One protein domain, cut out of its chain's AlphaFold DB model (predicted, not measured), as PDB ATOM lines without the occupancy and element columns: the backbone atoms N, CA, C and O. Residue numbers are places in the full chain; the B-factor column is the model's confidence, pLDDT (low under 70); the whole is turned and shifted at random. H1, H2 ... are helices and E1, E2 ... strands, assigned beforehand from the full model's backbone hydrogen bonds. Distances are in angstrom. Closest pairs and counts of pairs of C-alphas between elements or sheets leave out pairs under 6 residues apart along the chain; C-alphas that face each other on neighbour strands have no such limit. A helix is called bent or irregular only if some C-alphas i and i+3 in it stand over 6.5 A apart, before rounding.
ATOM      1  N   GLU A 416      12.417  42.336 -19.780       85.25
ATOM      2  CA  GLU A 416      11.777  41.592 -20.874       85.25
ATOM      3  C   GLU A 416      12.799  40.868 -21.763       85.25
ATOM      4  O   GLU A 416      12.508  39.826 -22.355       85.25
ATOM      5  N   ASN A 417      14.005  41.430 -21.875       86.88
ATOM      6  CA  ASN A 417      15.065  40.933 -22.739       86.88
ATOM      7  C   ASN A 417      16.114  40.145 -21.939       86.88
ATOM      8  O   ASN A 417      16.600  40.591 -20.903       86.88
ATOM      9  N   VAL A 418      16.516  38.990 -22.472       88.94
ATOM     10  CA  VAL A 418      17.532  38.115 -21.867       88.94
ATOM     11  C   VAL A 418      18.917  38.770 -21.743       88.94
ATOM     12  O   VAL A 418      19.656  38.463 -20.813       88.94
ATOM     13  N   PHE A 419      19.287  39.674 -22.654       90.88
ATOM     14  CA  PHE A 419      20.553  40.409 -22.580       90.88
ATOM     15  C   PHE A 419      20.522  41.434 -21.445       90.88
ATOM     16  O   PHE A 419      21.448  41.450 -20.637       90.88
ATOM     17  N   ASP A 420      19.421  42.178 -21.302       91.31
ATOM     18  CA  ASP A 420      19.216  43.104 -20.180       91.31
ATOM     19  C   ASP A 420      19.203  42.352 -18.840       91.31
ATOM     20  O   ASP A 420      19.770  42.816 -17.850       91.31
ATOM     21  N   PHE A 421      18.601  41.155 -18.810       91.56
ATOM     22  CA  PHE A 421      18.683  40.249 -17.665       91.56
ATOM     23  C   PHE A 421      20.136  39.883 -17.343       91.56
ATOM     24  O   PHE A 421      20.558  40.021 -16.196       91.56
ATOM     25  N   PHE A 422      20.928  39.456 -18.331       92.75
ATOM     26  CA  PHE A 422      22.332  39.103 -18.109       92.75
ATOM     27  C   PHE A 422      23.194  40.287 -17.680       92.75
ATOM     28  O   PHE A 422      24.107  40.101 -16.874       92.75
ATOM     29  N   ASP A 423      22.927  41.489 -18.183       93.25
ATOM     30  CA  ASP A 423      23.624  42.701 -17.748       93.25
ATOM     31  C   ASP A 423      23.308  43.014 -16.294       93.25
ATOM     32  O   ASP A 423      24.216  43.266 -15.497       93.25
ATOM     33  N   LYS A 424      22.037  42.880 -15.908       93.81
ATOM     34  CA  LYS A 424      21.620  43.070 -14.524       93.81
ATOM     35  C   LYS A 424      22.170  41.984 -13.593       93.81
ATOM     36  O   LYS A 424      22.626  42.291 -12.495       93.81
ATOM     37  N   ILE A 425      22.216  40.727 -14.035       94.06
ATOM     38  CA  ILE A 425      22.865  39.628 -13.301       94.06
ATOM     39  C   ILE A 425      24.364  39.877 -13.134       94.06
ATOM     40  O   ILE A 425      24.913  39.605 -12.066       94.06
ATOM     41  N   LYS A 426      25.032  40.413 -14.159       94.44
ATOM     42  CA  LYS A 426      26.442  40.800 -14.077       94.44
ATOM     43  C   LYS A 426      26.672  41.901 -13.057       94.44
ATOM     44  O   LYS A 426      27.571  41.759 -12.235       94.44
ATOM     45  N   GLU A 427      25.829  42.926 -13.046       95.25
ATOM     46  CA  GLU A 427      25.868  43.963 -12.015       95.25
ATOM     47  C   GLU A 427      25.734  43.359 -10.606       95.25
ATOM     48  O   GLU A 427      26.555  43.633  -9.729       95.25
ATOM     49  N   VAL A 428      24.747  42.477 -10.398       95.12
ATOM     50  CA  VAL A 428      24.535  41.791  -9.115       95.12
ATOM     51  C   VAL A 428      25.755  40.963  -8.718       95.12
ATOM     52  O   VAL A 428      26.216  41.058  -7.580       95.12
ATOM     53  N   TYR A 429      26.298  40.166  -9.640       95.38
ATOM     54  CA  TYR A 429      27.485  39.353  -9.395       95.38
ATOM     55  C   TYR A 429      28.688  40.211  -9.010       95.38
ATOM     56  O   TYR A 429      29.315  39.929  -7.994       95.38
ATOM     57  N   ASP A 430      28.978  41.267  -9.772       95.44
ATOM     58  CA  ASP A 430      30.140  42.127  -9.547       95.44
ATOM     59  C   ASP A 430      30.044  42.830  -8.170       95.44
ATOM     60  O   ASP A 430      31.036  42.909  -7.435       95.44
ATOM     61  N   ILE A 431      28.845  43.276  -7.764       96.69
ATOM     62  CA  ILE A 431      28.601  43.870  -6.437       96.69
ATOM     63  C   ILE A 431      28.760  42.836  -5.318       96.69
ATOM     64  O   ILE A 431      29.484  43.083  -4.350       96.69
ATOM     65  N   ILE A 432      28.132  41.664  -5.436       94.88
ATOM     66  CA  ILE A 432      28.220  40.639  -4.388       94.88
ATOM     67  C   ILE A 432      29.642  40.094  -4.304       94.88
ATOM     68  O   ILE A 432      30.130  39.897  -3.201       94.88
ATOM     69  N   GLN A 433      30.348  39.904  -5.417       95.06
ATOM     70  CA  GLN A 433      31.739  39.448  -5.421       95.06
ATOM     71  C   GLN A 433      32.667  40.458  -4.736       95.06
ATOM     72  O   GLN A 433      33.579  40.070  -4.007       95.06
ATOM     73  N   LYS A 434      32.425  41.760  -4.925       96.19
ATOM     74  CA  LYS A 434      33.145  42.813  -4.197       96.19
ATOM     75  C   LYS A 434      32.901  42.725  -2.688       96.19
ATOM     76  O   LYS A 434      33.820  42.973  -1.907       96.19
ATOM     77  N   ASN A 435      31.684  42.367  -2.289       94.88
ATOM     78  CA  ASN A 435      31.266  42.303  -0.892       94.88
ATOM     79  C   ASN A 435      31.486  40.909  -0.261       94.88
ATOM     80  O   ASN A 435      31.487  40.769   0.955       94.88
ATOM     81  N   VAL A 436      31.683  39.838  -1.018       92.00
ATOM     82  CA  VAL A 436      31.705  38.469  -0.487       92.00
ATOM     83  C   VAL A 436      32.883  37.715  -1.079       92.00
ATOM     84  O   VAL A 436      32.995  37.538  -2.289       92.00
ATOM     85  N   LYS A 437      33.761  37.226  -0.200       89.06
ATOM     86  CA  LYS A 437      34.868  36.349  -0.595       89.06
ATOM     87  C   LYS A 437      34.342  34.974  -1.007       89.06
ATOM     88  O   LYS A 437      33.310  34.524  -0.512       89.06
ATOM     89  N   ASP A 438      35.089  34.313  -1.887       89.50
ATOM     90  CA  ASP A 438      34.831  32.935  -2.327       89.50
ATOM     91  C   ASP A 438      33.445  32.739  -2.969       89.50
ATOM     92  O   ASP A 438      32.832  31.674  -2.863       89.50
ATOM     93  N   LEU A 439      32.936  33.780  -3.637       91.62
ATOM     94  CA  LEU A 439      31.693  33.704  -4.391       91.62
ATOM     95  C   LEU A 439      31.907  32.892  -5.671       91.62
ATOM     96  O   LEU A 439      32.710  33.247  -6.535       91.62
ATOM     97  N   THR A 440      31.135  31.824  -5.807       93.38
ATOM     98  CA  THR A 440      31.050  31.021  -7.025       93.38
ATOM     99  C   THR A 440      29.720  31.277  -7.714       93.38
ATOM    100  O   THR A 440      28.749  31.681  -7.071       93.38
ATOM    101  N   TYR A 441      29.668  31.048  -9.023       93.06
ATOM    102  CA  TYR A 441      28.422  31.103  -9.770       93.06
ATOM    103  C   TYR A 441      28.292  29.893 -10.689       93.06
ATOM    104  O   TYR A 441      29.287  29.351 -11.174       93.06
ATOM    105  N   THR A 442      27.055  29.489 -10.951       93.19
ATOM    106  CA  THR A 442      26.712  28.565 -12.028       93.19
ATOM    107  C   THR A 442      25.572  29.152 -12.846       93.19
ATOM    108  O   THR A 442      24.658  29.783 -12.314       93.19
ATOM    109  N   ILE A 443      25.643  28.968 -14.161       90.19
ATOM    110  CA  ILE A 443      24.530  29.233 -15.068       90.19
ATOM    111  C   ILE A 443      24.140  27.893 -15.666       90.19
ATOM    112  O   ILE A 443      24.993  27.157 -16.164       90.19
ATOM    113  N   SER A 444      22.858  27.566 -15.611       90.56
ATOM    114  CA  SER A 444      22.294  26.462 -16.367       90.56
ATOM    115  C   SER A 444      21.217  26.977 -17.307       90.56
ATOM    116  O   SER A 444      20.445  27.883 -16.992       90.56
ATOM    117  N   LYS A 445      21.199  26.392 -18.500       91.00
ATOM    118  CA  LYS A 445      20.216  26.676 -19.535       91.00
ATOM    119  C   LYS A 445      19.391  25.425 -19.781       91.00
ATOM    120  O   LYS A 445      19.948  24.349 -20.022       91.00
ATOM    121  N   SER A 446      18.077  25.580 -19.746       90.94
ATOM    122  CA  SER A 446      17.115  24.560 -20.146       90.94
ATOM    123  C   SER A 446      16.133  25.144 -21.153       90.94
ATOM    124  O   SER A 446      16.005  26.361 -21.295       90.94
ATOM    125  N   ILE A 447      15.461  24.272 -21.898       91.44
ATOM    126  CA  ILE A 447      14.352  24.686 -22.758       91.44
ATOM    127  C   ILE A 447      13.123  23.844 -22.463       91.44
ATOM    128  O   ILE A 447      13.222  22.647 -22.187       91.44
ATOM    129  N   THR A 448      11.964  24.478 -22.574       91.25
ATOM    130  CA  THR A 448      10.681  23.787 -22.649       91.25
ATOM    131  C   THR A 448      10.154  23.899 -24.072       91.25
ATOM    132  O   THR A 448      10.098  24.997 -24.625       91.25
ATOM    133  N   ILE A 449       9.793  22.770 -24.677       92.06
ATOM    134  CA  ILE A 449       9.142  22.712 -25.984       92.06
ATOM    135  C   ILE A 449       7.678  22.340 -25.753       92.06
ATOM    136  O   ILE A 449       7.361  21.191 -25.435       92.06
ATOM    137  N   ASP A 450       6.796  23.327 -25.901       90.88
ATOM    138  CA  ASP A 450       5.350  23.135 -25.843       90.88
ATOM    139  C   ASP A 450       4.864  22.679 -27.220       90.88
ATOM    140  O   ASP A 450       5.029  23.402 -28.200       90.88
ATOM    141  N   VAL A 451       4.282  21.486 -27.306       92.69
ATOM    142  CA  VAL A 451       3.879  20.845 -28.562       92.69
ATOM    143  C   VAL A 451       2.363  20.751 -28.636       92.69
ATOM    144  O   VAL A 451       1.722  20.246 -27.712       92.69
ATOM    145  N   LEU A 452       1.803  21.200 -29.757       93.31
ATOM    146  CA  LEU A 452       0.392  21.040 -30.078       93.31
ATOM    147  C   LEU A 452       0.141  19.587 -30.489       93.31
ATOM    148  O   LEU A 452       0.416  19.196 -31.623       93.31
ATOM    149  N   ASN A 453      -0.316  18.769 -29.545       89.50
ATOM    150  CA  ASN A 453      -0.583  17.351 -29.771       89.50
ATOM    151  C   ASN A 453      -1.657  16.845 -28.793       89.50
ATOM    152  O   ASN A 453      -1.877  17.436 -27.739       89.50
ATOM    153  N   ASP A 454      -2.286  15.720 -29.118       89.31
ATOM    154  CA  ASP A 454      -3.279  15.052 -28.266       89.31
ATOM    155  C   ASP A 454      -2.711  13.816 -27.550       89.31
ATOM    156  O   ASP A 454      -3.392  13.187 -26.737       89.31
ATOM    157  N   LYS A 455      -1.472  13.424 -27.870       90.25
ATOM    158  CA  LYS A 455      -0.831  12.203 -27.367       90.25
ATOM    159  C   LYS A 455       0.580  12.466 -26.866       90.25
ATOM    160  O   LYS A 455       1.239  13.403 -27.312       90.25
ATOM    161  N   GLU A 456       1.034  11.588 -25.970       90.44
ATOM    162  CA  GLU A 456       2.432  11.535 -25.545       90.44
ATOM    163  C   GLU A 456       3.375  11.397 -26.744       90.44
ATOM    164  O   GLU A 456       3.129  10.603 -27.652       90.44
ATOM    165  N   LEU A 457       4.452  12.184 -26.731       90.50
ATOM    166  CA  LEU A 457       5.461  12.176 -27.784       90.50
ATOM    167  C   LEU A 457       6.343  10.939 -27.657       90.50
ATOM    168  O   LEU A 457       6.903  10.662 -26.594       90.50
ATOM    169  N   THR A 458       6.539  10.253 -28.773       95.19
ATOM    170  CA  THR A 458       7.565   9.224 -28.914       95.19
ATOM    171  C   THR A 458       8.964   9.846 -28.861       95.19
ATOM    172  O   THR A 458       9.164  11.001 -29.240       95.19
ATOM    173  N   GLU A 459       9.976   9.069 -28.464       94.12
ATOM    174  CA  GLU A 459      11.378   9.529 -28.469       94.12
ATOM    175  C   GLU A 459      11.836  10.007 -29.856       94.12
ATOM    176  O   GLU A 459      12.583  10.973 -29.984       94.12
ATOM    177  N   LYS A 460      11.310   9.395 -30.926       96.00
ATOM    178  CA  LYS A 460      11.581   9.825 -32.302       96.00
ATOM    179  C   LYS A 460      11.025  11.224 -32.590       96.00
ATOM    180  O   LYS A 460      11.687  12.013 -33.265       96.00
ATOM    181  N   GLU A 461       9.825  11.537 -32.109       94.25
ATOM    182  CA  GLU A 461       9.218  12.866 -32.265       94.25
ATOM    183  C   GLU A 461       9.966  13.914 -31.437       94.25
ATOM    184  O   GLU A 461      10.262  14.989 -31.957       94.25
ATOM    185  N   LYS A 462      10.353  13.582 -30.198       94.44
ATOM    186  CA  LYS A 462      11.196  14.445 -29.351       94.44
ATOM    187  C   LYS A 462      12.521  14.781 -30.037       94.44
ATOM    188  O   LYS A 462      12.860  15.955 -30.178       94.44
ATOM    189  N   TYR A 463      13.215  13.765 -30.550       95.06
ATOM    190  CA  TYR A 463      14.456  13.949 -31.299       95.06
ATOM    191  C   TYR A 463      14.241  14.798 -32.562       95.06
ATOM    192  O   TYR A 463      15.013  15.712 -32.842       95.06
ATOM    193  N   THR A 464      13.148  14.567 -33.298       94.94
ATOM    194  CA  THR A 464      12.797  15.369 -34.486       94.94
ATOM    195  C   THR A 464      12.625  16.847 -34.125       94.94
ATOM    196  O   THR A 464      13.236  17.711 -34.754       94.94
ATOM    197  N   LEU A 465      11.864  17.157 -33.074       94.62
ATOM    198  CA  LEU A 465      11.676  18.530 -32.596       94.62
ATOM    199  C   LEU A 465      12.997  19.175 -32.161       94.62
ATOM    200  O   LEU A 465      13.251  20.332 -32.494       94.62
ATOM    201  N   TYR A 466      13.871  18.423 -31.488       94.88
ATOM    202  CA  TYR A 466      15.207  18.903 -31.139       94.88
ATOM    203  C   TYR A 466      16.037  19.251 -32.383       94.88
ATOM    204  O   TYR A 466      16.612  20.339 -32.459       94.88
ATOM    205  N   THR A 467      16.042  18.385 -33.404       95.44
ATOM    206  CA  THR A 467      16.763  18.660 -34.658       95.44
ATOM    207  C   THR A 467      16.225  19.878 -35.414       95.44
ATOM    208  O   THR A 467      16.993  20.528 -36.119       95.44
ATOM    209  N   LEU A 468      14.946  20.232 -35.234       95.88
ATOM    210  CA  LEU A 468      14.349  21.452 -35.789       95.88
ATOM    211  C   LEU A 468      14.689  22.702 -34.963       95.88
ATOM    212  O   LEU A 468      14.887  23.779 -35.526       95.88
ATOM    213  N   TYR A 469      14.804  22.571 -33.641       94.50
ATOM    214  CA  TYR A 469      15.201  23.662 -32.750       94.50
ATOM    215  C   TYR A 469      16.619  24.177 -33.045       94.50
ATOM    216  O   TYR A 469      16.827  25.390 -33.118       94.50
ATOM    217  N   VAL A 470      17.591  23.279 -33.242       95.31
ATOM    218  CA  VAL A 470      19.009  23.640 -33.431       95.31
ATOM    219  C   VAL A 470      19.228  24.702 -34.528       95.31
ATOM    220  O   VAL A 470      19.793  25.755 -34.213       95.31
ATOM    221  N   PRO A 471      18.782  24.514 -35.789       96.31
ATOM    222  CA  PRO A 471      18.990  25.509 -36.839       96.31
ATOM    223  C   PRO A 471      18.241  26.822 -36.573       96.31
ATOM    224  O   PRO A 471      18.779  27.893 -36.861       96.31
ATOM    225  N   LEU A 472      17.044  26.773 -35.971       95.00
ATOM    226  CA  LEU A 472      16.291  27.976 -35.592       95.00
ATOM    227  C   LEU A 472      17.047  28.800 -34.544       95.00
ATOM    228  O   LEU A 472      17.172  30.022 -34.675       95.00
ATOM    229  N   LYS A 473      17.617  28.136 -33.532       94.31
ATOM    230  CA  LYS A 473      18.443  28.795 -32.520       94.31
ATOM    231  C   LYS A 473      19.722  29.365 -33.127       94.31
ATOM    232  O   LYS A 473      20.060  30.507 -32.829       94.31
ATOM    233  N   MET A 474      20.398  28.636 -34.018       93.94
ATOM    234  CA  MET A 474      21.578  29.151 -34.728       93.94
ATOM    235  C   MET A 474      21.251  30.401 -35.556       93.94
ATOM    236  O   MET A 474      22.010  31.369 -35.534       93.94
ATOM    237  N   GLN A 475      20.096  30.430 -36.225       93.50
ATOM    238  CA  GLN A 475      19.640  31.606 -36.963       93.50
ATOM    239  C   GLN A 475      19.349  32.796 -36.032       93.50
ATOM    240  O   GLN A 475      19.760  33.919 -36.334       93.50
ATOM    241  N   LYS A 476      18.666  32.573 -34.895       91.25
ATOM    242  CA  LYS A 476      18.414  33.612 -33.875       91.25
ATOM    243  C   LYS A 476      19.732  34.149 -33.306       91.25
ATOM    244  O   LYS A 476      19.908  35.361 -33.216       91.25
ATOM    245  N   ASN A 477      20.688  33.265 -33.025       91.25
ATOM    246  CA  ASN A 477      22.027  33.627 -32.563       91.25
ATOM    247  C   ASN A 477      22.771  34.504 -33.580       91.25
ATOM    248  O   ASN A 477      23.319  35.531 -33.195       91.25
ATOM    249  N   GLY A 478      22.737  34.156 -34.873       90.69
ATOM    250  CA  GLY A 478      23.384  34.951 -35.925       90.69
ATOM    251  C   GLY A 478      22.810  36.367 -36.065       90.69
ATOM    252  O   GLY A 478      23.546  37.304 -36.365       90.69
ATOM    253  N   LYS A 479      21.513  36.560 -35.788       89.31
ATOM    254  CA  LYS A 479      20.894  37.899 -35.754       89.31
ATOM    255  C   LYS A 479      21.377  38.739 -34.565       89.31
ATOM    256  O   LYS A 479      21.495  39.954 -34.700       89.31
ATOM    257  N   ASN A 480      21.682  38.092 -33.441       86.25
ATOM    258  CA  ASN A 480      22.051  38.752 -32.188       86.25
ATOM    259  C   ASN A 480      23.564  38.880 -31.969       86.25
ATOM    260  O   ASN A 480      23.977  39.562 -31.041       86.25
ATOM    261  N   GLU A 481      24.405  38.295 -32.827       76.00
ATOM    262  CA  GLU A 481      25.864  38.235 -32.642       76.00
ATOM    263  C   GLU A 481      26.545  39.611 -32.489       76.00
ATOM    264  O   GLU A 481      27.587  39.726 -31.843       76.00
ATOM    265  N   ARG A 482      25.926  40.678 -33.010       64.94
ATOM    266  CA  ARG A 482      26.394  42.066 -32.846       64.94
ATOM    267  C   ARG A 482      26.306  42.585 -31.407       64.94
ATOM    268  O   ARG A 482      26.898  43.618 -31.122       64.94
ATOM    269  N   LEU A 483      25.589  41.885 -30.531       68.06
ATOM    270  CA  LEU A 483      25.412  42.220 -29.120       68.06
ATOM    271  C   LEU A 483      26.432  41.514 -28.216       68.06
ATOM    272  O   LEU A 483      26.275  41.556 -27.006       68.06
ATOM    273  N   LYS A 484      27.467  40.842 -28.748       64.19
ATOM    274  CA  LYS A 484      28.581  40.312 -27.934       64.19
ATOM    275  C   LYS A 484      29.378  41.471 -27.304       64.19
ATOM    276  O   LYS A 484      30.406  41.881 -27.831       64.19
ATOM    277  N   HIS A 485      28.870  42.018 -26.204       66.19
ATOM    278  CA  HIS A 485      29.566  42.953 -25.320       66.19
ATOM    279  C   HIS A 485      30.472  42.201 -24.328       66.19
ATOM    280  O   HIS A 485      30.473  40.971 -24.292       66.19
ATOM    281  N   ASP A 486      31.205  42.938 -23.485       81.12
ATOM    282  CA  ASP A 486      32.126  42.440 -22.443       81.12
ATOM    283  C   ASP A 486      31.452  41.601 -21.324       81.12
ATOM    284  O   ASP A 486      32.063  41.297 -20.294       81.12
ATOM    285  N   ASN A 487      30.183  41.211 -21.489       86.88
ATOM    286  CA  ASN A 487      29.457  40.389 -20.534       86.88
ATOM    287  C   ASN A 487      29.722  38.896 -20.776       86.88
ATOM    288  O   ASN A 487      29.200  38.277 -21.706       86.88
ATOM    289  N   ILE A 488      30.505  38.297 -19.877       88.00
ATOM    290  CA  ILE A 488      30.869  36.875 -19.909       88.00
ATOM    291  C   ILE A 488      29.655  35.927 -19.928       88.00
ATOM    292  O   ILE A 488      29.775  34.805 -20.425       88.00
ATOM    293  N   PHE A 489      28.490  36.362 -19.431       89.75
ATOM    294  CA  PHE A 489      27.279  35.540 -19.347       89.75
ATOM    295  C   PHE A 489      26.553  35.391 -20.682       89.75
ATOM    296  O   PHE A 489      25.809  34.430 -20.872       89.75
ATOM    297  N   TYR A 490      26.827  36.260 -21.658       91.44
ATOM    298  CA  TYR A 490      26.228  36.142 -22.987       91.44
ATOM    299  C   TYR A 490      26.629  34.847 -23.699       91.44
ATOM    300  O   TYR A 490      25.882  34.363 -24.546       91.44
ATOM    301  N   ASN A 491      27.763  34.237 -23.343       88.31
ATOM    302  CA  ASN A 491      28.161  32.939 -23.889       88.31
ATOM    303  C   ASN A 491      27.088  31.862 -23.651       88.31
ATOM    304  O   ASN A 491      26.829  31.047 -24.537       88.31
ATOM    305  N   GLU A 492      26.387  31.919 -22.516       89.44
ATOM    306  CA  GLU A 492      25.324  30.966 -22.189       89.44
ATOM    307  C   GLU A 492      24.088  31.132 -23.072       89.44
ATOM    308  O   GLU A 492      23.434  30.150 -23.425       89.44
ATOM    309  N   TYR A 493      23.797  32.354 -23.526       87.75
ATOM    310  CA  TYR A 493      22.746  32.587 -24.514       87.75
ATOM    311  C   TYR A 493      23.007  31.824 -25.819       87.75
ATOM    312  O   TYR A 493      22.096  31.193 -26.378       87.75
ATOM    313  N   TYR A 494      24.253  31.905 -26.301       89.00
ATOM    314  CA  TYR A 494      24.674  31.362 -27.589       89.00
ATOM    315  C   TYR A 494      24.847  29.841 -27.567       89.00
ATOM    316  O   TYR A 494      24.712  29.207 -28.617       89.00
ATOM    317  N   ASN A 495      25.077  29.247 -26.393       90.88
ATOM    318  CA  ASN A 495      25.178  27.804 -26.229       90.88
ATOM    319  C   ASN A 495      23.876  27.087 -26.639       90.88
ATOM    320  O   ASN A 495      22.751  27.499 -26.314       90.88
ATOM    321  N   LEU A 496      24.044  25.973 -27.359       91.56
ATOM    322  CA  LEU A 496      22.967  25.021 -27.616       91.56
ATOM    323  C   LEU A 496      22.676  24.232 -26.336       91.56
ATOM    324  O   LEU A 496      23.586  23.863 -25.593       91.56
ATOM    325  N   VAL A 497      21.397  23.969 -26.089       90.75
ATOM    326  CA  VAL A 497      20.961  23.177 -24.935       90.75
ATOM    327  C   VAL A 497      21.141  21.702 -25.261       90.75
ATOM    328  O   VAL A 497      20.746  21.259 -26.336       90.75
ATOM    329  N   LYS A 498      21.772  20.962 -24.344       91.06
ATOM    330  CA  LYS A 498      21.924  19.505 -24.450       91.06
ATOM    331  C   LYS A 498      20.556  18.833 -24.377       91.06
ATOM    332  O   LYS A 498      19.677  19.336 -23.684       91.06
ATOM    333  N   GLU A 499      20.412  17.685 -25.030       85.69
ATOM    334  CA  GLU A 499      19.154  16.928 -25.089       85.69
ATOM    335  C   GLU A 499      18.563  16.636 -23.697       85.69
ATOM    336  O   GLU A 499      17.375  16.858 -23.481       85.69
ATOM    337  N   ASP A 500      19.410  16.296 -22.721       88.19
ATOM    338  CA  ASP A 500      19.000  16.016 -21.332       88.19
ATOM    339  C   ASP A 500      18.362  17.218 -20.605       88.19
ATOM    340  O   ASP A 500      17.687  17.051 -19.591       88.19
ATOM    341  N   ASN A 501      18.557  18.439 -21.112       89.06
ATOM    342  CA  ASN A 501      18.031  19.678 -20.529       89.06
ATOM    343  C   ASN A 501      16.772  20.189 -21.259       89.06
ATOM    344  O   ASN A 501      16.396  21.358 -21.107       89.06
ATOM    345  N   ILE A 502      16.137  19.340 -22.072       91.62
ATOM    346  CA  ILE A 502      14.924  19.654 -22.830       91.62
ATOM    347  C   ILE A 502      13.721  19.008 -22.155       91.62
ATOM    348  O   ILE A 502      13.644  17.793 -21.999       91.62
ATOM    349  N   THR A 503      12.737  19.829 -21.797       91.88
ATOM    350  CA  THR A 503      11.439  19.348 -21.318       91.88
ATOM    351  C   THR A 503      10.405  19.489 -22.425       91.88
ATOM    352  O   THR A 503      10.242  20.564 -22.991       91.88
ATOM    353  N   PHE A 504       9.676  18.419 -22.727       90.88
ATOM    354  CA  PHE A 504       8.566  18.464 -23.678       90.88
ATOM    355  C   PHE A 504       7.241  18.526 -22.925       90.88
ATOM    356  O   PHE A 504       6.999  17.712 -22.033       90.88
ATOM    357  N   ARG A 505       6.370  19.466 -23.299       90.62
ATOM    358  CA  ARG A 505       5.037  19.615 -22.712       90.62
ATOM    359  C   ARG A 505       3.985  19.591 -23.808       90.62
ATOM    360  O   ARG A 505       4.075  20.327 -24.780       90.62
ATOM    361  N   ILE A 506       2.969  18.758 -23.648       90.62
ATOM    362  CA  ILE A 506       1.863  18.685 -24.603       90.62
ATOM    363  C   ILE A 506       0.799  19.697 -24.203       90.62
ATOM    364  O   ILE A 506       0.391  19.745 -23.042       90.62
ATOM    365  N   CYS A 507       0.372  20.511 -25.163       90.69
ATOM    366  CA  CYS A 507      -0.584  21.590 -24.959       90.69
ATOM    367  C   CYS A 507      -1.720  21.491 -25.984       90.69
ATOM    368  O   CYS A 507      -1.518  21.041 -27.108       90.69
ATOM    369  N   LYS A 508      -2.918  21.947 -25.596       91.62
ATOM    370  CA  LYS A 508      -4.082  22.039 -26.499       91.62
ATOM    371  C   LYS A 508      -4.045  23.269 -27.403       91.62
ATOM    372  O   LYS A 508      -4.743  23.311 -28.407       91.62
ATOM    373  N   GLU A 509      -3.262  24.267 -27.016       92.19
ATOM    374  CA  GLU A 509      -3.091  25.531 -27.719       92.19
ATOM    375  C   GLU A 509      -1.655  26.022 -27.503       92.19
ATOM    376  O   GLU A 509      -1.047  25.731 -26.467       92.19
ATOM    377  N   LEU A 510      -1.108  26.722 -28.496       89.62
ATOM    378  CA  LEU A 510       0.225  27.314 -28.429       89.62
ATOM    379  C   LEU A 510       0.114  28.798 -28.104       89.62
ATOM    380  O   LEU A 510      -0.513  29.560 -28.835       89.62
ATOM    381  N   ASP A 511       0.809  29.209 -27.053       87.75
ATOM    382  CA  ASP A 511       0.987  30.612 -26.702       87.75
ATOM    383  C   ASP A 511       2.104  31.227 -27.559       87.75
ATOM    384  O   ASP A 511       3.268  31.315 -27.160       87.75
ATOM    385  N   LEU A 512       1.753  31.574 -28.799       87.81
ATOM    386  CA  LEU A 512       2.696  32.149 -29.760       87.81
ATOM    387  C   LEU A 512       3.260  33.487 -29.273       87.81
ATOM    388  O   LEU A 512       4.407  33.812 -29.594       87.81
ATOM    389  N   GLU A 513       2.483  34.244 -28.494       83.94
ATOM    390  CA  GLU A 513       2.924  35.518 -27.941       83.94
ATOM    391  C   GLU A 513       4.083  35.303 -26.969       83.94
ATOM    392  O   GLU A 513       5.079  36.013 -27.075       83.94
ATOM    393  N   ASN A 514       4.039  34.281 -26.114       80.31
ATOM    394  CA  ASN A 514       5.106  33.989 -25.149       80.31
ATOM    395  C   ASN A 514       6.141  32.962 -25.630       80.31
ATOM    396  O   ASN A 514       6.686  32.195 -24.835       80.31
ATOM    397  N   SER A 515       6.421  32.930 -26.937       85.25
ATOM    398  CA  SER A 515       7.408  32.017 -27.525       85.25
ATOM    399  C   SER A 515       8.754  32.689 -27.824       85.25
ATOM    400  O   SER A 515       8.815  33.792 -28.367       85.25
ATOM    401  N   ASP A 516       9.861  31.995 -27.532       86.25
ATOM    402  CA  ASP A 516      11.202  32.409 -27.964       86.25
ATOM    403  C   ASP A 516      11.482  32.042 -29.418       86.25
ATOM    404  O   ASP A 516      12.214  32.754 -30.118       86.25
ATOM    405  N   LEU A 517      10.974  30.882 -29.827       91.19
ATOM    406  CA  LEU A 517      11.054  30.326 -31.171       91.19
ATOM    407  C   LEU A 517       9.758  29.569 -31.461       91.19
ATOM    408  O   LEU A 517       9.174  28.957 -30.566       91.19
ATOM    409  N   VAL A 518       9.370  29.542 -32.732       94.00
ATOM    410  CA  VAL A 518       8.243  28.746 -33.225       94.00
ATOM    411  C   VAL A 518       8.791  27.674 -34.158       94.00
ATOM    412  O   VAL A 518       9.512  27.980 -35.108       94.00
ATOM    413  N   ILE A 519       8.463  26.415 -33.877       94.81
ATOM    414  CA  ILE A 519       8.750  25.274 -34.744       94.81
ATOM    415  C   ILE A 519       7.511  25.025 -35.599       94.81
ATOM    416  O   ILE A 519       6.423  24.771 -35.073       94.81
ATOM    417  N   SER A 520       7.685  25.071 -36.918       94.00
ATOM    418  CA  SER A 520       6.619  24.807 -37.880       94.00
ATOM    419  C   SER A 520       6.904  23.552 -38.693       94.00
ATOM    420  O   SER A 520       7.997  23.406 -39.241       94.00
ATOM    421  N   ILE A 521       5.908  22.677 -38.809       91.75
ATOM    422  CA  ILE A 521       5.922  21.513 -39.699       91.75
ATOM    423  C   ILE A 521       4.905  21.785 -40.808       91.75
ATOM    424  O   ILE A 521       3.773  22.187 -40.538       91.75
ATOM    425  N   ASP A 522       5.340  21.669 -42.065       92.38
ATOM    426  CA  ASP A 522       4.533  21.977 -43.257       92.38
ATOM    427  C   ASP A 522       3.897  23.383 -43.237       92.38
ATOM    428  O   ASP A 522       2.784  23.602 -43.710       92.38
ATOM    429  N   GLY A 523       4.612  24.354 -42.656       90.00
ATOM    430  CA  GLY A 523       4.174  25.750 -42.553       90.00
ATOM    431  C   GLY A 523       3.211  26.052 -41.399       90.00
ATOM    432  O   GLY A 523       2.902  27.220 -41.178       90.00
ATOM    433  N   ASN A 524       2.785  25.050 -40.626       91.06
ATOM    434  CA  ASN A 524       1.893  25.240 -39.481       91.06
ATOM    435  C   ASN A 524       2.683  25.244 -38.165       91.06
ATOM    436  O   ASN A 524       3.510  24.352 -37.973       91.06
ATOM    437  N   PRO A 525       2.451  26.193 -37.236       92.81
ATOM    438  CA  PRO A 525       3.031  26.151 -35.894       92.81
ATOM    439  C   PRO A 525       2.660  24.846 -35.183       92.81
ATOM    440  O   PRO A 525       1.490  24.578 -34.929       92.81
ATOM    441  N   THR A 526       3.659  24.018 -34.889       94.44
ATOM    442  CA  THR A 526       3.472  22.716 -34.229       94.44
ATOM    443  C   THR A 526       4.003  22.734 -32.806       94.44
ATOM    444  O   THR A 526       3.470  22.046 -31.939       94.44
ATOM    445  N   ALA A 527       5.037  23.532 -32.545       94.81
ATOM    446  CA  ALA A 527       5.559  23.710 -31.204       94.81
ATOM    447  C   ALA A 527       6.116  25.118 -30.991       94.81
ATOM    448  O   ALA A 527       6.534  25.785 -31.938       94.81
ATOM    449  N   ILE A 528       6.163  25.546 -29.735       93.62
ATOM    450  CA  ILE A 528       6.892  26.740 -29.307       93.62
ATOM    451  C   ILE A 528       8.011  26.340 -28.354       93.62
ATOM    452  O   ILE A 528       7.872  25.405 -27.568       93.62
ATOM    453  N   VAL A 529       9.131  27.050 -28.432       91.31
ATOM    454  CA  VAL A 529      10.270  26.876 -27.528       91.31
ATOM    455  C   VAL A 529      10.285  28.041 -26.554       91.31
ATOM    456  O   VAL A 529      10.147  29.188 -26.976       91.31
ATOM    457  N   LYS A 530      10.487  27.737 -25.275       90.56
ATOM    458  CA  LYS A 530      10.716  28.695 -24.192       90.56
ATOM    459  C   LYS A 530      12.079  28.408 -23.588       90.56
ATOM    460  O   LYS A 530      12.323  27.293 -23.119       90.56
ATOM    461  N   GLU A 531      12.990  29.370 -23.662       89.62
ATOM    462  CA  GLU A 531      14.305  29.251 -23.044       89.62
ATOM    463  C   GLU A 531      14.234  29.715 -21.589       89.62
ATOM    464  O   GLU A 531      13.749  30.807 -21.292       89.62
ATOM    465  N   LYS A 532      14.763  28.888 -20.685       90.62
ATOM    466  CA  LYS A 532      14.890  29.210 -19.270       90.62
ATOM    467  C   LYS A 532      16.358  29.233 -18.875       90.62
ATOM    468  O   LYS A 532      17.116  28.304 -19.166       90.62
ATOM    469  N   TYR A 533      16.749  30.291 -18.183       89.94
ATOM    470  CA  TYR A 533      18.097  30.468 -17.662       89.94
ATOM    471  C   TYR A 533      18.022  30.494 -16.145       89.94
ATOM    472  O   TYR A 533      17.265  31.273 -15.573       89.94
ATOM    473  N   LYS A 534      18.796  29.636 -15.489       91.69
ATOM    474  CA  LYS A 534      18.919  29.601 -14.036       91.69
ATOM    475  C   LYS A 534      20.333  29.996 -13.656       91.69
ATOM    476  O   LYS A 534      21.300  29.345 -14.040       91.69
ATOM    477  N   PHE A 535      20.436  31.066 -12.890       92.75
ATOM    478  CA  PHE A 535      21.661  31.558 -12.300       92.75
ATOM    479  C   PHE A 535      21.678  31.221 -10.818       92.75
ATOM    480  O   PHE A 535      20.708  31.480 -10.110       92.75
ATOM    481  N   ILE A 536      22.775  30.647 -10.342       93.81
ATOM    482  CA  ILE A 536      22.967  30.338  -8.929       93.81
ATOM    483  C   ILE A 536      24.278  30.974  -8.490       93.81
ATOM    484  O   ILE A 536      25.342  30.586  -8.965       93.81
ATOM    485  N   LEU A 537      24.205  31.925  -7.567       92.12
ATOM    486  CA  LEU A 537      25.352  32.410  -6.807       92.12
ATOM    487  C   LEU A 537      25.460  31.617  -5.523       92.12
ATOM    488  O   LEU A 537      24.465  31.432  -4.824       92.12
ATOM    489  N   LYS A 538      26.665  31.181  -5.179       92.06
ATOM    490  CA  LYS A 538      26.871  30.375  -3.984       92.06
ATOM    491  C   LYS A 538      28.169  30.720  -3.283       92.06
ATOM    492  O   LYS A 538      29.223  30.812  -3.913       92.06
ATOM    493  N   ASN A 539      28.091  30.833  -1.964       87.25
ATOM    494  CA  ASN A 539      29.239  30.734  -1.072       87.25
ATOM    495  C   ASN A 539      28.927  29.729   0.057       87.25
ATOM    496  O   ASN A 539      27.920  29.023   0.020       87.25
ATOM    497  N   LYS A 540      29.789  29.652   1.077       82.56
ATOM    498  CA  LYS A 540      29.589  28.755   2.230       82.56
ATOM    499  C   LYS A 540      28.278  29.008   2.999       82.56
ATOM    500  O   LYS A 540      27.760  28.081   3.615       82.56
ATOM    501  N   ASN A 541      27.769  30.238   2.986       77.06
ATOM    502  CA  ASN A 541      26.687  30.698   3.858       77.06
ATOM    503  C   ASN A 541      25.369  30.981   3.116       77.06
ATOM    504  O   ASN A 541      24.330  31.056   3.767       77.06
ATOM    505  N   ILE A 542      25.402  31.162   1.792       80.31
ATOM    506  CA  ILE A 542      24.280  31.664   0.992       80.31
ATOM    507  C   ILE A 542      24.232  30.960  -0.358       80.31
ATOM    508  O   ILE A 542      25.261  30.791  -1.020       80.31
ATOM    509  N   GLU A 543      23.015  30.657  -0.797       87.81
ATOM    510  CA  GLU A 543      22.675  30.396  -2.189       87.81
ATOM    511  C   GLU A 543      21.685  31.474  -2.679       87.81
ATOM    512  O   GLU A 543      20.662  31.724  -2.051       87.81
ATOM    513  N   ILE A 544      21.982  32.175  -3.772       87.19
ATOM    514  CA  ILE A 544      21.050  33.121  -4.406       87.19
ATOM    515  C   ILE A 544      20.713  32.563  -5.774       87.19
ATOM    516  O   ILE A 544      21.605  32.304  -6.577       87.19
ATOM    517  N   ILE A 545      19.428  32.380  -6.034       87.62
ATOM    518  CA  ILE A 545      18.923  31.764  -7.252       87.62
ATOM    519  C   ILE A 545      18.156  32.823  -8.028       87.62
ATOM    520  O   ILE A 545      17.206  33.397  -7.511       87.62
ATOM    521  N   SER A 546      18.531  33.058  -9.277       84.06
ATOM    522  CA  SER A 546      17.744  33.854 -10.213       84.06
ATOM    523  C   SER A 546      17.328  32.988 -11.384       84.06
ATOM    524  O   SER A 546      18.135  32.231 -11.919       84.06
ATOM    525  N   GLU A 547      16.067  33.072 -11.777       83.75
ATOM    526  CA  GLU A 547      15.552  32.361 -12.938       83.75
ATOM    527  C   GLU A 547      14.941  33.373 -13.895       83.75
ATOM    528  O   GLU A 547      14.114  34.180 -13.480       83.75
ATOM    529  N   PHE A 548      15.348  33.306 -15.158       81.81
ATOM    530  CA  PHE A 548      14.765  34.062 -16.255       81.81
ATOM    531  C   PHE A 548      14.020  33.114 -17.179       81.81
ATOM    532  O   PHE A 548      14.571  32.101 -17.624       81.81
ATOM    533  N   GLU A 549      12.796  33.485 -17.511       77.62
ATOM    534  CA  GLU A 549      12.018  32.913 -18.601       77.62
ATOM    535  C   GLU A 549      11.503  34.082 -19.443       77.62
ATOM    536  O   GLU A 549      11.093  35.109 -18.899       77.62
ATOM    537  N   SER A 550      11.594  33.976 -20.769       63.31
ATOM    538  CA  SER A 550      11.198  35.072 -21.655       63.31
ATOM    539  C   SER A 550       9.742  35.473 -21.398       63.31
ATOM    540  O   SER A 550       8.855  34.626 -21.310       63.31
ATOM    541  N   LYS A 551       9.505  36.785 -21.245       61.72
ATOM    542  CA  LYS A 551       8.193  37.357 -20.889       61.72
ATOM    543  C   LYS A 551       7.610  36.819 -19.577       61.72
ATOM    544  O   LYS A 551       6.391  36.710 -19.439       61.72
ATOM    545  N   GLN A 552       8.469  36.518 -18.601       62.03
ATOM    546  CA  GLN A 552       8.041  36.403 -17.211       62.03
ATOM    547  C   GLN A 552       7.181  37.626 -16.883       62.03
ATOM    548  O   GLN A 552       7.605  38.764 -17.077       62.03
TER     549      GLN A 552
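What this domain is: This is residues 416 to 552 of the 732 residues of an uncharacterized protein of Magnetococcales bacterium (UniProt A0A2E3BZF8). Two long strands, E1 and E4, run side by side as a twisted antiparallel ribbon that makes the length of the domain; E2 and E3 widen it on opposite sides at one end, and E5 widens it towards the other. H1 lies along the E4 and E5 end, H2 grazes the sheet towards the E2 and E3 end, and the short H3 is near both helices. The printed part has 137 residues, with three named helices and five named strands in the order H1, E1, H2, H3, E2, E3, E4, E5. The class is mixed, helices and strands, and the branched sheet is mixed, with E1 and E2 parallel and its other neighbour pairs antiparallel. The whole is only just compact, close to loose, with a radius of gyration of the C-alphas of 16.9 A, and elongated, spanning 53 by 33 by 23 A.

Where its parts are: H1, residues 418 to 435, begins at C-alpha 418 (17.532, 38.115, -21.867) and is 25.4 A long. E1, residues 440 to 452, spans 39.6 A. H2, residues 459 to 483, spans 35.6 A; it has a kink of 34 degrees near residue 477 and is irregular, with C-alphas 479 and 482 7.5 A apart. H3 is residues 490 to 494, E2 residues 502 to 507 and E3 residues 517 to 521. E4, residues 524 to 538, spans 43.7 A. E5, residues 543 to 549, spans 19.7 A and ends at C-alpha 549 (12.018, 32.913, -18.601).

How they stand to each other: E4 has E1 on one side, antiparallel at 163 degrees, with N 444 and O 534 2.8 A apart, within hydrogen-bond range. On its other side the pairing is staggered: E3 is beside residues 524 to 529, with N 519 and O 527 at 2.8 A, and E5 beside residues 532 to 538, with N 546 and O 535 at 2.8 A. E3, E4 and E5 form a meander, each strand the antiparallel neighbour of the one before, and its two hairpins are E3 and E4, and E4 and E5. E2 is parallel to E1 at 32 degrees, with N 451 and O 505 at 2.8 A. E1, H2, H3 and E2 make a strand-helix-strand unit, parallel neighbour strands with helices between, and its crossover is right-handed. H1 is on the sheet at a height of 9.3 A, over E4 and E5, and runs along the strands, at 2 degrees to E4 on the local plane; its closest C-alphas to E5 are those of Val 418 and Phe 548, 7.5 A apart. H2 only grazes the sheet with residues 462 to 476; its closest C-alphas to E3 are those of Leu 468 and Ile 519, 6.9 A apart. H3 only grazes the sheet with residues 492 to 493, and is close to but not clearly touching H1, where the C-alphas of Phe 422 and Tyr 490 are 6.9 A apart. H1 and H2 are only just apart, at 8.3 A. Every O i to N i+4 pair is within hydrogen-bond range in H1 and H3, and 17 of 21 are in H2.

The domain as a whole: The two C-alphas farthest apart are those of Lys 437 and Asp 522, at 54.3 A. The printed part has no cut, and none of its links is long. The mean pLDDT of the printed part is 89.4; residues 482 to 485 and 550 to 552 are under 70.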